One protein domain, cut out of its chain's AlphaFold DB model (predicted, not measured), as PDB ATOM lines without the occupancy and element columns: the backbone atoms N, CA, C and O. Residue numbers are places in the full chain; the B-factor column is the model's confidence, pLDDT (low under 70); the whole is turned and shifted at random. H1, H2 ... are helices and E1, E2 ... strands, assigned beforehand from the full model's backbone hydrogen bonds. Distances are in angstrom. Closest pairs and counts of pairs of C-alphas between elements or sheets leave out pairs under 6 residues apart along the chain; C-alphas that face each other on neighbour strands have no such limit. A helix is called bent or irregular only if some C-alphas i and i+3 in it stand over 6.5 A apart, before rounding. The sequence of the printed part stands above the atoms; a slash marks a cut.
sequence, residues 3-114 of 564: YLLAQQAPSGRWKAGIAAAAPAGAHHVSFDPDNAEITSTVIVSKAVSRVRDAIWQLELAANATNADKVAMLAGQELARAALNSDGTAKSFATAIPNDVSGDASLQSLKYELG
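Overview. This is residues 3 to 114 of the 564 residues of an uncharacterized protein of Pontixanthobacter gangjinensis (UniProt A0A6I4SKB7). A small, strongly twisted sheet of three strands is covered on one face by two helices, H3 and H4, packed together, and beyond these helices a helical hairpin, H1 and H2, reaches away from the sheet. After E2 a long link runs past the sheet's E3 edge to H1, pairing with E3 at residues 27 to 28. The printed part has 112 residues, with four named helices and three named strands in the order E1 E2 H1 H2 H3 E3 H4. The sheet's order is E2 E1 E3, antiparallel throughout, and the class is mixed, helices and strands. The whole is compact, with a radius of gyration of the C-alphas of 14.2 A and spans of 44 by 30 by 20 A.

Arrangement. Start at the inner strand E1, residues 3 to 8. Its antiparallel neighbour E2, residues 14 to 19, forms a hairpin with it; look for N 5 and O 17, 2.8 A apart and within hydrogen-bond range. E3, residues 91 to 96, is its other antiparallel neighbour, with N 4 and O 94 within range at 2.8 A. H3, residues 69 to 83, and H4, residues 102 to 112, are on the same face of the sheet, making two layers, helices on one face of a sheet. Each has a height over the sheet of 8.5 A and runs along the strands over E1, at 25 degrees for H3 and 23 degrees for H4 on the local plane. H3 and H4 touch, closest at the C-alphas of Gly 75 and Leu 109, 4.1 A, at a steep tilt of 42 degrees, the same way. H1, residues 34 to 48, touches H3 with its residues 69 to 73 alone, closest at the C-alphas of Ala 36 and Val 70, 5.4 A, about perpendicular at 79 degrees. H2, residues 54 to 66, forms a helical hairpin with H1, at a shallow tilt of 22 degrees, opposite ways; their closest C-alphas, Val 44 and Ala 61, are 5.7 A apart. H1 and H2 are not on the sheet, and both are apart from H4. Every O i to N i+4 pair is within hydrogen-bond range in H2, H3 and H4; in H1 it is 9 of 11.

Along the chain. Find C-alpha 3 at (-74.250, 40.774, 25.028), where E1 begins. H1 runs 21.8 A from C-alpha 34 at (-89.856, 32.932, 32.106) and is irregular, with C-alphas 38 and 41 8.3 A apart. H2 measures 18.7 A, H3 20.8 A and H4 15.6 A, ending at C-alpha 112 at (-70.141, 30.017, 37.823). E1 and E3 are 16.1 A each, E2 15.8 A.

Size, cuts and confidence. The C-alphas farthest apart, those of Ala 24 and Ile 55, are 45.6 A apart. The printed part has no cut. The link from E2 to H1, 14 residues, is long. Mean pLDDT of the printed part is 83.9; look for values under 70 at residues 35 to 41 and 65 to 67.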
ATOM      1  N   TYR A   3     -74.549  42.204  24.992       93.31
ATOM      2  CA  TYR A   3     -74.250  40.774  25.028       93.31
ATOM      3  C   TYR A   3     -73.372  40.432  26.220       93.31
ATOM      4  O   TYR A   3     -72.340  41.068  26.427       93.31
ATOM      5  N   LEU A   4     -73.773  39.413  26.971       94.75
ATOM      6  CA  LEU A   4     -72.950  38.758  27.972       94.75
ATOM      7  C   LEU A   4     -72.090  37.698  27.278       94.75
ATOM      8  O   LEU A   4     -72.610  36.927  26.474       94.75
ATOM      9  N   LEU A   5     -70.791  37.663  27.573       96.06
ATOM     10  CA  LEU A   5     -69.812  36.842  26.859       96.06
ATOM     11  C   LEU A   5     -69.030  35.927  27.798       96.06
ATOM     12  O   LEU A   5     -68.536  36.393  28.825       96.06
ATOM     13  N   ALA A   6     -68.821  34.680  27.374       95.44
ATOM     14  CA  ALA A   6     -67.864  33.742  27.958       95.44
ATOM     15  C   ALA A   6     -66.866  33.297  26.881       95.44
ATOM     16  O   ALA A   6     -67.258  32.748  25.856       95.44
ATOM     17  N   GLN A   7     -65.575  33.553  27.089       93.81
ATOM     18  CA  GLN A   7     -64.518  33.278  26.113       93.81
ATOM     19  C   GLN A   7     -63.392  32.463  26.732       93.81
ATOM     20  O   GLN A   7     -62.814  32.869  27.741       93.81
ATOM     21  N   GLN A   8     -63.040  31.341  26.118       91.75
ATOM     22  CA  GLN A   8     -61.932  30.515  26.570       91.75
ATOM     23  C   GLN A   8     -60.621  31.028  25.966       91.75
ATOM     24  O   GLN A   8     -60.448  31.099  24.749       91.75
ATOM     25  N   ALA A   9     -59.679  31.409  26.825       87.50
ATOM     26  CA  ALA A   9     -58.335  31.776  26.403       87.50
ATOM     27  C   ALA A   9     -57.552  30.535  25.923       87.50
ATOM     28  O   ALA A   9     -57.872  29.418  26.333       87.50
ATOM     29  N   PRO A  10     -56.460  30.707  25.150       84.38
ATOM     30  CA  PRO A  10     -55.586  29.595  24.755       84.38
ATOM     31  C   PRO A  10     -55.039  28.779  25.935       84.38
ATOM     32  O   PRO A  10     -54.739  27.603  25.785       84.38
ATOM     33  N   SER A  11     -54.949  29.388  27.121       84.56
ATOM     34  CA  SER A  11     -54.558  28.726  28.369       84.56
ATOM     35  C   SER A  11     -55.641  27.823  28.978       84.56
ATOM     36  O   SER A  11     -55.455  27.324  30.085       84.56
ATOM     37  N   GLY A  12     -56.802  27.683  28.333       83.94
ATOM     38  CA  GLY A  12     -57.967  26.958  28.846       83.94
ATOM     39  C   GLY A  12     -58.793  27.738  29.876       83.94
ATOM     40  O   GLY A  12     -59.890  27.311  30.228       83.94
ATOM     41  N   ARG A  13     -58.309  28.898  30.344       87.94
ATOM     42  CA  ARG A  13     -59.018  29.740  31.321       87.94
ATOM     43  C   ARG A  13     -60.131  30.549  30.667       87.94
ATOM     44  O   ARG A  13     -59.916  31.185  29.636       87.94
ATOM     45  N   TRP A  14     -61.285  30.606  31.322       91.19
ATOM     46  CA  TRP A  14     -62.405  31.432  30.890       91.19
ATOM     47  C   TRP A  14     -62.209  32.918  31.215       91.19
ATOM     48  O   TRP A  14     -61.646  33.294  32.245       91.19
ATOM     49  N   LYS A  15     -62.720  33.769  30.328       91.94
ATOM     50  CA  LYS A  15     -62.910  35.210  30.496       91.94
ATOM     51  C   LYS A  15     -64.391  35.526  30.340       91.94
ATOM     52  O   LYS A  15     -65.061  34.940  29.497       91.94
ATOM     53  N   ALA A  16     -64.874  36.480  31.125       92.62
ATOM     54  CA  ALA A  16     -66.258  36.930  31.100       92.62
ATOM     55  C   ALA A  16     -66.319  38.444  30.869       92.62
ATOM     56  O   ALA A  16     -65.532  39.186  31.467       92.62
ATOM     57  N   GLY A  17     -67.252  38.906  30.037       93.56
ATOM     58  CA  GLY A  17     -67.391  40.324  29.701       93.56
ATOM     59  C   GLY A  17     -68.775  40.701  29.183       93.56
ATOM     60  O   GLY A  17     -69.624  39.840  28.972       93.56
ATOM     61  N   ILE A  18     -68.985  42.003  28.981       93.38
ATOM     62  CA  ILE A  18     -70.166  42.553  28.309       93.38
ATOM     63  C   ILE A  18     -69.689  43.295  27.062       93.38
ATOM     64  O   ILE A  18     -68.720  44.051  27.137       93.38
ATOM     65  N   ALA A  19     -70.366  43.103  25.935       93.69
ATOM     66  CA  ALA A  19     -70.065  43.781  24.679       93.69
ATOM     67  C   ALA A  19     -71.323  44.363  24.022       93.69
ATOM     68  O   ALA A  19     -72.447  43.942  24.296       93.69
ATOM     69  N   ALA A  20     -71.129  45.331  23.125       92.88
ATOM     70  CA  ALA A  20     -72.211  45.901  22.318       92.88
ATOM     71  C   ALA A  20     -72.712  44.934  21.227       92.88
ATOM     72  O   ALA A  20     -73.855  45.036  20.794       92.88
ATOM     73  N   ALA A  21     -71.872  43.983  20.812       91.88
ATOM     74  CA  ALA A  21     -72.192  42.959  19.825       91.88
ATOM     75  C   ALA A  21     -71.562  41.618  20.224       91.88
ATOM     76  O   ALA A  21     -70.527  41.588  20.897       91.88
ATOM     77  N   ALA A  22     -72.179  40.516  19.797       90.81
ATOM     78  CA  ALA A  22     -71.584  39.196  19.932       90.81
ATOM     79  C   ALA A  22     -70.355  39.064  19.004       90.81
ATOM     80  O   ALA A  22     -70.406  39.530  17.863       90.81
ATOM     81  N   PRO A  23     -69.249  38.447  19.460       89.69
ATOM     82  CA  PRO A  23     -68.104  38.145  18.609       89.69
ATOM     83  C   PRO A  23     -68.504  37.267  17.418       89.69
ATOM     84  O   PRO A  23     -69.332  36.366  17.561       89.69
ATOM     85  N   ALA A  24     -67.878  37.483  16.261       89.25
ATOM     86  CA  ALA A  24     -68.088  36.622  15.101       89.25
ATOM     87  C   ALA A  24     -67.745  35.160  15.444       89.25
ATOM     88  O   ALA A  24     -66.689  34.883  16.015       89.25
ATOM     89  N   GLY A  25     -68.652  34.235  15.117       88.56
ATOM     90  CA  GLY A  25     -68.499  32.808  15.424       88.56
ATOM     91  C   GLY A  25     -68.760  32.425  16.887       88.56
ATOM     92  O   GLY A  25     -68.505  31.281  17.255       88.56
ATOM     93  N   ALA A  26     -69.255  33.338  17.732       90.81
ATOM     94  CA  ALA A  26     -69.710  32.975  19.070       90.81
ATOM     95  C   ALA A  26     -70.963  32.089  18.998       90.81
ATOM     96  O   ALA A  26     -71.898  32.377  18.252       90.81
ATOM     97  N   HIS A  27     -71.007  31.041  19.818       93.25
ATOM     98  CA  HIS A  27     -72.210  30.239  19.980       93.25
ATOM     99  C   HIS A  27     -73.247  31.034  20.780       93.25
ATOM    100  O   HIS A  27     -73.006  31.418  21.931       93.25
ATOM    101  N   HIS A  28     -74.400  31.293  20.170       92.56
ATOM    102  CA  HIS A  28     -75.474  32.038  20.812       92.56
ATOM    103  C   HIS A  28     -76.283  31.123  21.727       92.56
ATOM    104  O   HIS A  28     -76.822  30.106  21.300       92.56
ATOM    105  N   VAL A  29     -76.365  31.502  22.997       91.31
ATOM    106  CA  VAL A  29     -77.178  30.828  24.005       91.31
ATOM    107  C   VAL A  29     -78.421  31.680  24.214       91.31
ATOM    108  O   VAL A  29     -78.336  32.800  24.719       91.31
ATOM    109  N   SER A  30     -79.575  31.179  23.788       85.75
ATOM    110  CA  SER A  30     -80.866  31.727  24.196       85.75
ATOM    111  C   SER A  30     -81.222  31.197  25.579       85.75
ATOM    112  O   SER A  30     -81.082  30.003  25.832       85.75
ATOM    113  N   PHE A  31     -81.722  32.066  26.449       81.25
ATOM    114  CA  PHE A  31     -82.424  31.648  27.655       81.25
ATOM    115  C   PHE A  31     -83.846  32.198  27.593       81.25
ATOM    116  O   PHE A  31     -84.086  33.245  26.990       81.25
ATOM    117  N   ASP A  32     -84.772  31.469  28.199       78.38
ATOM    118  CA  ASP A  32     -86.146  31.913  28.381       78.38
ATOM    119  C   ASP A  32     -86.227  32.707  29.698       78.38
ATOM    120  O   ASP A  32     -85.940  32.138  30.755       78.38
ATOM    121  N   PRO A  33     -86.546  34.014  29.678       70.50
ATOM    122  CA  PRO A  33     -86.717  34.802  30.897       70.50
ATOM    123  C   PRO A  33     -87.776  34.222  31.840       70.50
ATOM    124  O   PRO A  33     -87.618  34.325  33.057       70.50
ATOM    125  N   ASP A  34     -88.793  33.543  31.308       70.12
ATOM    126  CA  ASP A  34     -89.856  32.932  32.106       70.12
ATOM    127  C   ASP A  34     -89.307  31.765  32.945       70.12
ATOM    128  O   ASP A  34     -89.767  31.519  34.066       70.12
ATOM    129  N   ASN A  35     -88.224  31.120  32.482       69.62
ATOM    130  CA  ASN A  35     -87.513  30.111  33.265       69.62
ATOM    131  C   ASN A  35     -86.858  30.689  34.534       69.62
ATOM    132  O   ASN A  35     -86.611  29.934  35.481       69.62
ATOM    133  N   ALA A  36     -86.586  32.000  34.597       61.28
ATOM    134  CA  ALA A  36     -85.988  32.631  35.779       61.28
ATOM    135  C   ALA A  36     -86.984  32.687  36.938       61.28
ATOM    136  O   ALA A  36     -86.614  32.441  38.088       61.28
ATOM    137  N   GLU A  37     -88.257  32.950  36.636       64.44
ATOM    138  CA  GLU A  37     -89.316  32.861  37.638       64.44
ATOM    139  C   GLU A  37     -89.542  31.405  38.049       64.44
ATOM    140  O   GLU A  37     -89.636  31.116  39.240       64.44
ATOM    141  N   ILE A  38     -89.489  30.480  37.087       58.66
ATOM    142  CA  ILE A  38     -89.657  29.038  37.300       58.66
ATOM    143  C   ILE A  38     -88.589  28.411  38.218       58.66
ATOM    144  O   ILE A  38     -88.901  27.480  38.960       58.66
ATOM    145  N   THR A  39     -87.350  28.915  38.205       63.25
ATOM    146  CA  THR A  39     -86.200  28.302  38.906       63.25
ATOM    147  C   THR A  39     -85.609  29.152  40.041       63.25
ATOM    148  O   THR A  39     -84.595  28.773  40.634       63.25
ATOM    149  N   SER A  40     -86.255  30.271  40.397       69.62
ATOM    150  CA  SER A  40     -85.766  31.267  41.365       69.62
ATOM    151  C   SER A  40     -85.243  30.660  42.671       69.62
ATOM    152  O   SER A  40     -84.157  31.025  43.115       69.62
ATOM    153  N   THR A  41     -85.981  29.741  43.297       69.31
ATOM    154  CA  THR A  41     -85.594  29.146  44.586       69.31
ATOM    155  C   THR A  41     -84.271  28.389  44.483       69.31
ATOM    156  O   THR A  41     -83.384  28.584  45.310       69.31
ATOM    157  N   VAL A  42     -84.087  27.584  43.431       73.50
ATOM    158  CA  VAL A  42     -82.855  26.810  43.196       73.50
ATOM    159  C   VAL A  42     -81.674  27.739  42.913       73.50
ATOM    160  O   VAL A  42     -80.595  27.562  43.486       73.50
ATOM    161  N   ILE A  43     -81.888  28.754  42.069       73.69
ATOM    162  CA  ILE A  43     -80.883  29.768  41.726       73.69
ATOM    163  C   ILE A  43     -80.396  30.483  42.990       73.69
ATOM    164  O   ILE A  43     -79.187  30.582  43.225       73.69
ATOM    165  N   VAL A  44     -81.334  30.938  43.822       78.44
ATOM    166  CA  VAL A  44     -81.050  31.652  45.068       78.44
ATOM    167  C   VAL A  44     -80.348  30.742  46.075       78.44
ATOM    168  O   VAL A  44     -79.282  31.110  46.569       78.44
ATOM    169  N   SER A  45     -80.868  29.534  46.325       79.31
ATOM    170  CA  SER A  45     -80.269  28.565  47.256       79.31
ATOM    171  C   SER A  45     -78.818  28.248  46.892       79.31
ATOM    172  O   SER A  45     -77.936  28.257  47.752       79.31
ATOM    173  N   LYS A  46     -78.531  28.037  45.601       79.88
ATOM    174  CA  LYS A  46     -77.162  27.812  45.124       79.88
ATOM    175  C   LYS A  46     -76.279  29.039  45.357       79.88
ATOM    176  O   LYS A  46     -75.147  28.888  45.825       79.88
ATOM    177  N   ALA A  47     -76.788  30.238  45.069       79.00
ATOM    178  CA  ALA A  47     -76.044  31.486  45.207       79.00
ATOM    179  C   ALA A  47     -75.639  31.793  46.659       79.00
ATOM    180  O   ALA A  47     -74.573  32.368  46.879       79.00
ATOM    181  N   VAL A  48     -76.439  31.376  47.646       85.31
ATOM    182  CA  VAL A  48     -76.158  31.607  49.076       85.31
ATOM    183  C   VAL A  48     -75.584  30.395  49.815       85.31
ATOM    184  O   VAL A  48     -75.229  30.499  50.986       85.31
ATOM    185  N   SER A  49     -75.448  29.242  49.156       85.38
ATOM    186  CA  SER A  49     -74.996  27.981  49.772       85.38
ATOM    187  C   SER A  49     -73.625  28.052  50.466       85.38
ATOM    188  O   SER A  49     -73.353  27.285  51.386       85.38
ATOM    189  N   ARG A  50     -72.752  28.981  50.053       83.44
ATOM    190  CA  ARG A  50     -71.411  29.179  50.638       83.44
ATOM    191  C   ARG A  50     -71.408  30.061  51.891       83.44
ATOM    192  O   ARG A  50     -70.376  30.173  52.555       83.44
ATOM    193  N   VAL A  51     -72.528  30.707  52.207       87.62
ATOM    194  CA  VAL A  51     -72.665  31.571  53.380       87.62
ATOM    195  C   VAL A  51     -72.896  30.692  54.607       87.62
ATOM    196  O   VAL A  51     -73.922  30.035  54.719       87.62
ATOM    197  N   ARG A  52     -71.922  30.666  55.526       86.75
ATOM    198  CA  ARG A  52     -71.963  29.807  56.726       86.75
ATOM    199  C   ARG A  52     -72.861  30.338  57.839       86.75
ATOM    200  O   ARG A  52     -73.358  29.566  58.648       86.75
ATOM    201  N   ASP A  53     -72.997  31.657  57.930       88.69
ATOM    202  CA  ASP A  53     -73.860  32.290  58.923       88.69
ATOM    203  C   ASP A  53     -75.304  32.227  58.413       88.69
ATOM    204  O   ASP A  53     -75.629  32.872  57.418       88.69
ATOM    205  N   ALA A  54     -76.146  31.429  59.073       87.56
ATOM    206  CA  ALA A  54     -77.519  31.177  58.640       87.56
ATOM    207  C   ALA A  54     -78.352  32.464  58.528       87.56
ATOM    208  O   ALA A  54     -79.166  32.599  57.620       87.56
ATOM    209  N   ILE A  55     -78.111  33.456  59.389       88.56
ATOM    210  CA  ILE A  55     -78.860  34.716  59.359       88.56
ATOM    211  C   ILE A  55     -78.448  35.527  58.125       88.56
ATOM    212  O   ILE A  55     -79.299  36.035  57.400       88.56
ATOM    213  N   TRP A  56     -77.146  35.611  57.832       89.06
ATOM    214  CA  TRP A  56     -76.685  36.230  56.586       89.06
ATOM    215  C   TRP A  56     -77.123  35.454  55.346       89.06
ATOM    216  O   TRP A  56     -77.386  36.071  54.318       89.06
ATOM    217  N   GLN A  57     -77.210  34.128  55.426       87.94
ATOM    218  CA  GLN A  57     -77.713  33.299  54.338       87.94
ATOM    219  C   GLN A  57     -79.171  33.652  54.014       87.94
ATOM    220  O   GLN A  57     -79.467  33.914  52.851       87.94
ATOM    221  N   LEU A  58     -80.041  33.744  55.029       85.75
ATOM    222  CA  LEU A  58     -81.442  34.164  54.886       85.75
ATOM    223  C   LEU A  58     -81.562  35.572  54.278       85.75
ATOM    224  O   LEU A  58     -82.281  35.766  53.298       85.75
ATOM    225  N   GLU A  59     -80.805  36.540  54.802       86.81
ATOM    226  CA  GLU A  59     -80.813  37.931  54.325       86.81
ATOM    227  C   GLU A  59     -80.380  38.057  52.862       86.81
ATOM    228  O   GLU A  59     -81.010  38.742  52.049       86.81
ATOM    229  N   LEU A  60     -79.292  37.372  52.506       86.62
ATOM    230  CA  LEU A  60     -78.762  37.383  51.151       86.62
ATOM    231  C   LEU A  60     -79.691  36.656  50.186       86.62
ATOM    232  O   LEU A  60     -79.836  37.107  49.053       86.62
ATOM    233  N   ALA A  61     -80.342  35.582  50.630       83.06
ATOM    234  CA  ALA A  61     -81.274  34.828  49.809       83.06
ATOM    235  C   ALA A  61     -82.526  35.647  49.503       83.06
ATOM    236  O   ALA A  61     -82.931  35.766  48.351       83.06
ATOM    237  N   ALA A  62     -83.086  36.303  50.515       79.44
ATOM    238  CA  ALA A  62     -84.217  37.201  50.345       79.44
ATOM    239  C   ALA A  62     -83.912  38.378  49.422       79.44
ATOM    240  O   ALA A  62     -84.735  38.748  48.585       79.44
ATOM    241  N   ASN A  63     -82.716  38.959  49.550       79.75
ATOM    242  CA  ASN A  63     -82.271  39.997  48.635       79.75
ATOM    243  C   ASN A  63     -82.081  39.451  47.212       79.75
ATOM    244  O   ASN A  63     -82.469  40.120  46.265       79.75
ATOM    245  N   ALA A  64     -81.536  38.243  47.048       77.31
ATOM    246  CA  ALA A  64     -81.375  37.613  45.738       77.31
ATOM    247  C   ALA A  64     -82.723  37.352  45.047       77.31
ATOM    248  O   ALA A  64     -82.826  37.541  43.841       77.31
ATOM    249  N   THR A  65     -83.769  37.003  45.804       67.50
ATOM    250  CA  THR A  65     -85.134  36.858  45.272       67.50
ATOM    251  C   THR A  65     -85.706  38.179  44.746       67.50
ATOM    252  O   THR A  65     -86.546  38.160  43.854       67.50
ATOM    253  N   ASN A  66     -85.257  39.323  45.270       63.84
ATOM    254  CA  ASN A  66     -85.649  40.652  44.782       63.84
ATOM    255  C   ASN A  66     -84.664  41.232  43.756       63.84
ATOM    256  O   ASN A  66     -84.991  42.190  43.055       63.84
ATOM    257  N   ALA A  67     -83.446  40.695  43.705       62.84
ATOM    258  CA  ALA A  67     -82.457  41.033  42.702       62.84
ATOM    259  C   ALA A  67     -82.899  40.480  41.346       62.84
ATOM    260  O   ALA A  67     -83.754  39.606  41.252       62.84
ATOM    261  N   ASP A  68     -82.313  41.021  40.290       70.56
ATOM    262  CA  ASP A  68     -82.629  40.718  38.900       70.56
ATOM    263  C   ASP A  68     -82.382  39.225  38.572       70.56
ATOM    264  O   ASP A  68     -81.311  38.837  38.101       70.56
ATOM    265  N   LYS A  69     -83.350  38.353  38.898       75.69
ATOM    266  CA  LYS A  69     -83.273  36.887  38.747       75.69
ATOM    267  C   LYS A  69     -82.950  36.496  37.309       75.69
ATOM    268  O   LYS A  69     -82.214  35.541  37.071       75.69
ATOM    269  N   VAL A  70     -83.465  37.279  36.360       76.69
ATOM    270  CA  VAL A  70     -83.208  37.147  34.926       76.69
ATOM    271  C   VAL A  70     -81.720  37.354  34.635       76.69
ATOM    272  O   VAL A  70     -81.118  36.546  33.927       76.69
ATOM    273  N   ALA A  71     -81.085  38.359  35.252       80.44
ATOM    274  CA  ALA A  71     -79.637  38.556  35.168       80.44
ATOM    275  C   ALA A  71     -78.857  37.342  35.698       80.44
ATOM    276  O   ALA A  71     -77.891  36.887  35.079       80.44
ATOM    277  N   MET A  72     -79.275  36.798  36.847       82.88
ATOM    278  CA  MET A  72     -78.623  35.625  37.436       82.88
ATOM    279  C   MET A  72     -78.736  34.400  36.528       82.88
ATOM    280  O   MET A  72     -77.709  33.761  36.274       82.88
ATOM    281  N   LEU A  73     -79.935  34.119  36.001       84.69
ATOM    282  CA  LEU A  73     -80.187  33.016  35.073       84.69
ATOM    283  C   LEU A  73     -79.354  33.158  33.795       84.69
ATOM    284  O   LEU A  73     -78.693  32.202  33.398       84.69
ATOM    285  N   ALA A  74     -79.319  34.348  33.188       86.38
ATOM    286  CA  ALA A  74     -78.546  34.599  31.971       86.38
ATOM    287  C   ALA A  74     -77.060  34.237  32.149       86.38
ATOM    288  O   ALA A  74     -76.456  33.593  31.287       86.38
ATOM    289  N   GLY A  75     -76.470  34.608  33.292       87.38
ATOM    290  CA  GLY A  75     -75.098  34.233  33.633       87.38
ATOM    291  C   GLY A  75     -74.911  32.729  33.850       87.38
ATOM    292  O   GLY A  75     -73.916  32.170  33.391       87.38
ATOM    293  N   GLN A  76     -75.869  32.066  34.503       87.94
ATOM    294  CA  GLN A  76     -75.813  30.629  34.787       87.94
ATOM    295  C   GLN A  76     -75.966  29.765  33.536       87.94
ATOM    296  O   GLN A  76     -75.186  28.831  33.355       87.94
ATOM    297  N   GLU A  77     -76.928  30.070  32.665       88.75
ATOM    298  CA  GLU A  77     -77.138  29.319  31.423       88.75
ATOM    299  C   GLU A  77     -75.946  29.472  30.481       88.75
ATOM    300  O   GLU A  77     -75.461  28.488  29.918       88.75
ATOM    301  N   LEU A  78     -75.397  30.686  30.374       91.50
ATOM    302  CA  LEU A  78     -74.196  30.912  29.580       91.50
ATOM    303  C   LEU A  78     -72.986  30.152  30.148       91.50
ATOM    304  O   LEU A  78     -72.227  29.555  29.383       91.50
ATOM    305  N   ALA A  79     -72.812  30.135  31.474       90.44
ATOM    306  CA  ALA A  79     -71.751  29.364  32.117       90.44
ATOM    307  C   ALA A  79     -71.924  27.858  31.895       90.44
ATOM    308  O   ALA A  79     -70.958  27.173  31.574       90.44
ATOM    309  N   ARG A  80     -73.151  27.340  32.027       89.94
ATOM    310  CA  ARG A  80     -73.467  25.926  31.800       89.94
ATOM    311  C   ARG A  80     -73.151  25.519  30.363       89.94
ATOM    312  O   ARG A  80     -72.493  24.505  30.164       89.94
ATOM    313  N   ALA A  81     -73.565  26.317  29.381       90.31
ATOM    314  CA  ALA A  81     -73.254  26.072  27.975       90.31
ATOM    315  C   ALA A  81     -71.738  26.068  27.715       90.31
ATOM    316  O   ALA A  81     -71.231  25.182  27.032       90.31
ATOM    317  N   ALA A  82     -71.010  27.017  28.310       90.62
ATOM    318  CA  ALA A  82     -69.558  27.094  28.200       90.62
ATOM    319  C   ALA A  82     -68.850  25.876  28.826       90.62
ATOM    320  O   ALA A  82     -67.966  25.285  28.206       90.62
ATOM    321  N   LEU A  83     -69.248  25.477  30.038       89.88
ATOM    322  CA  LEU A  83     -68.639  24.368  30.782       89.88
ATOM    323  C   LEU A  83     -68.977  22.989  30.202       89.88
ATOM    324  O   LEU A  83     -68.155  22.084  30.303       89.88
ATOM    325  N   ASN A  84     -70.151  22.838  29.585       90.00
ATOM    326  CA  ASN A  84     -70.589  21.585  28.965       90.00
ATOM    327  C   ASN A  84     -70.172  21.456  27.493       90.00
ATOM    328  O   ASN A  84     -70.535  20.474  26.850       90.00
ATOM    329  N   SER A  85     -69.454  22.438  26.937       85.06
ATOM    330  CA  SER A  85     -68.995  22.337  25.553       85.06
ATOM    331  C   SER A  85     -67.941  21.239  25.410       85.06
ATOM    332  O   SER A  85     -67.066  21.083  26.262       85.06
ATOM    333  N   ASP A  86     -67.968  20.535  24.285       83.56
ATOM    334  CA  ASP A  86     -66.950  19.561  23.879       83.56
ATOM    335  C   ASP A  86     -65.602  20.211  23.479       83.56
ATOM    336  O   ASP A  86     -64.696  19.531  23.001       83.56
ATOM    337  N   GLY A  87     -65.452  21.529  23.670       73.19
ATOM    338  CA  GLY A  87     -64.255  22.302  23.336       73.19
ATOM    339  C   GLY A  87     -64.213  22.836  21.899       73.19
ATOM    340  O   GLY A  87     -63.259  23.535  21.543       73.19
ATOM    341  N   THR A  88     -65.230  22.561  21.073       74.06
ATOM    342  CA  THR A  88     -65.303  23.061  19.684       74.06
ATOM    343  C   THR A  88     -65.594  24.564  19.611       74.06
ATOM    344  O   THR A  88     -65.027  25.272  18.776       74.06
ATOM    345  N   ALA A  89     -66.414  25.081  20.528       75.62
ATOM    346  CA  ALA A  89     -66.729  26.501  20.648       75.62
ATOM    347  C   ALA A  89     -65.888  27.172  21.747       75.62
ATOM    348  O   ALA A  89     -65.988  26.845  22.926       75.62
ATOM    349  N   LYS A  90     -65.076  28.171  21.373       86.12
ATOM    350  CA  LYS A  90     -64.237  28.948  22.316       86.12
ATOM    351  C   LYS A  90     -64.883  30.249  22.793       86.12
ATOM    352  O   LYS A  90     -64.293  30.969  23.596       86.12
ATOM    353  N   SER A  91     -66.063  30.586  22.278       92.31
ATOM    354  CA  SER A  91     -66.777  31.820  22.603       92.31
ATOM    355  C   SER A  91     -68.274  31.562  22.631       92.31
ATOM    356  O   SER A  91     -68.829  31.038  21.671       92.31
ATOM    357  N   PHE A  92     -68.921  31.999  23.703       95.75
ATOM    358  CA  PHE A  92     -70.361  31.935  23.903       95.75
ATOM    359  C   PHE A  92     -70.897  33.335  24.172       95.75
ATOM    360  O   PHE A  92     -70.224  34.150  24.813       95.75
ATOM    361  N   ALA A  93     -72.105  33.612  23.690       95.12
ATOM    362  CA  ALA A  93     -72.770  34.887  23.900       95.12
ATOM    363  C   ALA A  93     -74.250  34.692  24.217       95.12
ATOM    364  O   ALA A  93     -74.913  33.859  23.606       95.12
ATOM    365  N   THR A  94     -74.791  35.509  25.115       93.88
ATOM    366  CA  THR A  94     -76.239  35.641  25.291       93.88
ATOM    367  C   THR A  94     -76.647  37.108  25.298       93.88
ATOM    368  O   THR A  94     -75.901  37.965  25.781       93.88
ATOM    369  N   ALA A  95     -77.796  37.424  24.701       90.06
ATOM    370  CA  ALA A  95     -78.315  38.784  24.691       90.06
ATOM    371  C   ALA A  95     -78.888  39.123  26.073       90.06
ATOM    372  O   ALA A  95     -79.662  38.356  26.635       90.06
ATOM    373  N   ILE A  96     -78.519  40.283  26.611       86.31
ATOM    374  CA  ILE A  96     -79.055  40.800  27.871       86.31
ATOM    375  C   ILE A  96     -80.222  41.737  27.528       86.31
ATOM    376  O   ILE A  96     -79.996  42.707  26.782       86.31
ATOM    377  N   PRO A  97     -81.437  41.494  28.054       81.81
ATOM    378  CA  PRO A  97     -82.548  42.434  27.930       81.81
ATOM    379  C   PRO A  97     -82.158  43.840  28.420       81.81
ATOM    380  O   PRO A  97     -81.270  44.008  29.261       81.81
ATOM    381  N   ASN A  98     -82.756  44.888  27.845       78.50
ATOM    382  CA  ASN A  98     -82.337  46.268  28.140       78.50
ATOM    383  C   ASN A  98     -82.686  46.698  29.577       78.50
ATOM    384  O   ASN A  98     -81.992  47.538  30.145       78.50
ATOM    385  N   ASP A  99     -83.741  46.117  30.135       73.19
ATOM    386  CA  ASP A  99     -84.243  46.279  31.499       73.19
ATOM    387  C   ASP A  99     -83.465  45.455  32.536       73.19
ATOM    388  O   ASP A  99     -83.595  45.700  33.733       73.19
ATOM    389  N   VAL A 100     -82.596  44.545  32.083       77.31
ATOM    390  CA  VAL A 100     -81.789  43.673  32.939       77.31
ATOM    391  C   VAL A 100     -80.407  44.280  33.213       77.31
ATOM    392  O   VAL A 100     -79.717  44.825  32.339       77.31
ATOM    393  N   SER A 101     -79.950  44.167  34.457       81.25
ATOM    394  CA  SER A 101     -78.636  44.597  34.915       81.25
ATOM    395  C   SER A 101     -77.532  43.724  34.313       81.25
ATOM    396  O   SER A 101     -77.291  42.577  34.707       81.25
ATOM    397  N   GLY A 102     -76.796  44.306  33.363       83.88
ATOM    398  CA  GLY A 102     -75.625  43.664  32.769       83.88
ATOM    399  C   GLY A 102     -74.558  43.317  33.811       83.88
ATOM    400  O   GLY A 102     -73.979  42.235  33.751       83.88
ATOM    401  N   ASP A 103     -74.353  44.181  34.809       83.12
ATOM    402  CA  ASP A 103     -73.373  43.948  35.874       83.12
ATOM    403  C   ASP A 103     -73.737  42.731  36.728       83.12
ATOM    404  O   ASP A 103     -72.865  41.916  37.028       83.12
ATOM    405  N   ALA A 104     -75.018  42.561  37.076       80.44
ATOM    406  CA  ALA A 104     -75.481  41.383  37.806       80.44
ATOM    407  C   ALA A 104     -75.284  40.098  36.985       80.44
ATOM    408  O   ALA A 104     -74.777  39.103  37.506       80.44
ATOM    409  N   SER A 105     -75.581  40.157  35.684       85.38
ATOM    410  CA  SER A 105     -75.382  39.034  34.759       85.38
ATOM    411  C   SER A 105     -73.906  38.637  34.661       85.38
ATOM    412  O   SER A 105     -73.549  37.459  34.709       85.38
ATOM    413  N   LEU A 106     -73.022  39.635  34.581       87.69
ATOM    414  CA  LEU A 106     -71.579  39.440  34.509       87.69
ATOM    415  C   LEU A 106     -70.995  38.840  35.788       87.69
ATOM    416  O   LEU A 106     -70.104  37.995  35.704       87.69
ATOM    417  N   GLN A 107     -71.461  39.269  36.961       84.25
ATOM    418  CA  GLN A 107     -71.000  38.699  38.230       84.25
ATOM    419  C   GLN A 107     -71.471  37.251  38.402       84.25
ATOM    420  O   GLN A 107     -70.655  36.402  38.765       84.25
ATOM    421  N   SER A 108     -72.723  36.950  38.035       84.62
ATOM    422  CA  SER A 108     -73.253  35.580  38.019       84.62
ATOM    423  C   SER A 108     -72.403  34.663  37.132       84.62
ATOM    424  O   SER A 108     -71.912  33.627  37.583       84.62
ATOM    425  N   LEU A 109     -72.109  35.099  35.901       88.69
ATOM    426  CA  LEU A 109     -71.261  34.354  34.970       88.69
ATOM    427  C   LEU A 109     -69.845  34.114  35.513       88.69
ATOM    428  O   LEU A 109     -69.328  33.000  35.442       88.69
ATOM    429  N   LYS A 110     -69.199  35.160  36.046       87.88
ATOM    430  CA  LYS A 110     -67.846  35.048  36.613       87.88
ATOM    431  C   LYS A 110     -67.801  34.026  37.741       87.88
ATOM    432  O   LYS A 110     -66.876  33.218  37.779       87.88
ATOM    433  N   TYR A 111     -68.799  34.049  38.620       84.94
ATOM    434  CA  TYR A 111     -68.903  33.116  39.733       84.94
ATOM    435  C   TYR A 111     -69.018  31.663  39.271       84.94
ATOM    436  O   TYR A 111     -68.266  30.815  39.749       84.94
ATOM    437  N   GLU A 112     -69.916  31.377  38.326       86.25
ATOM    438  CA  GLU A 112     -70.141  30.017  37.823       86.25
ATOM    439  C   GLU A 112     -68.928  29.465  37.060       86.25
ATOM    440  O   GLU A 112     -68.607  28.285  37.170       86.25
ATOM    441  N   LEU A 113     -68.190  30.327  36.356       87.31
ATOM    442  CA  LEU A 113     -66.948  29.955  35.672       87.31
ATOM    443  C   LEU A 113     -65.722  29.886  36.602       87.31
ATOM    444  O   LEU A 113     -64.613  29.634  36.130       87.31
ATOM    445  N   GLY A 114     -65.879  30.154  37.905       84.25
ATOM    446  CA  GLY A 114     -64.765  30.192  38.859       84.25
ATOM    447  C   GLY A 114     -63.757  31.317  38.590       84.25
ATOM    448  O   GLY A 114     -62.604  31.243  39.019       84.25
TER     449      GLY A 114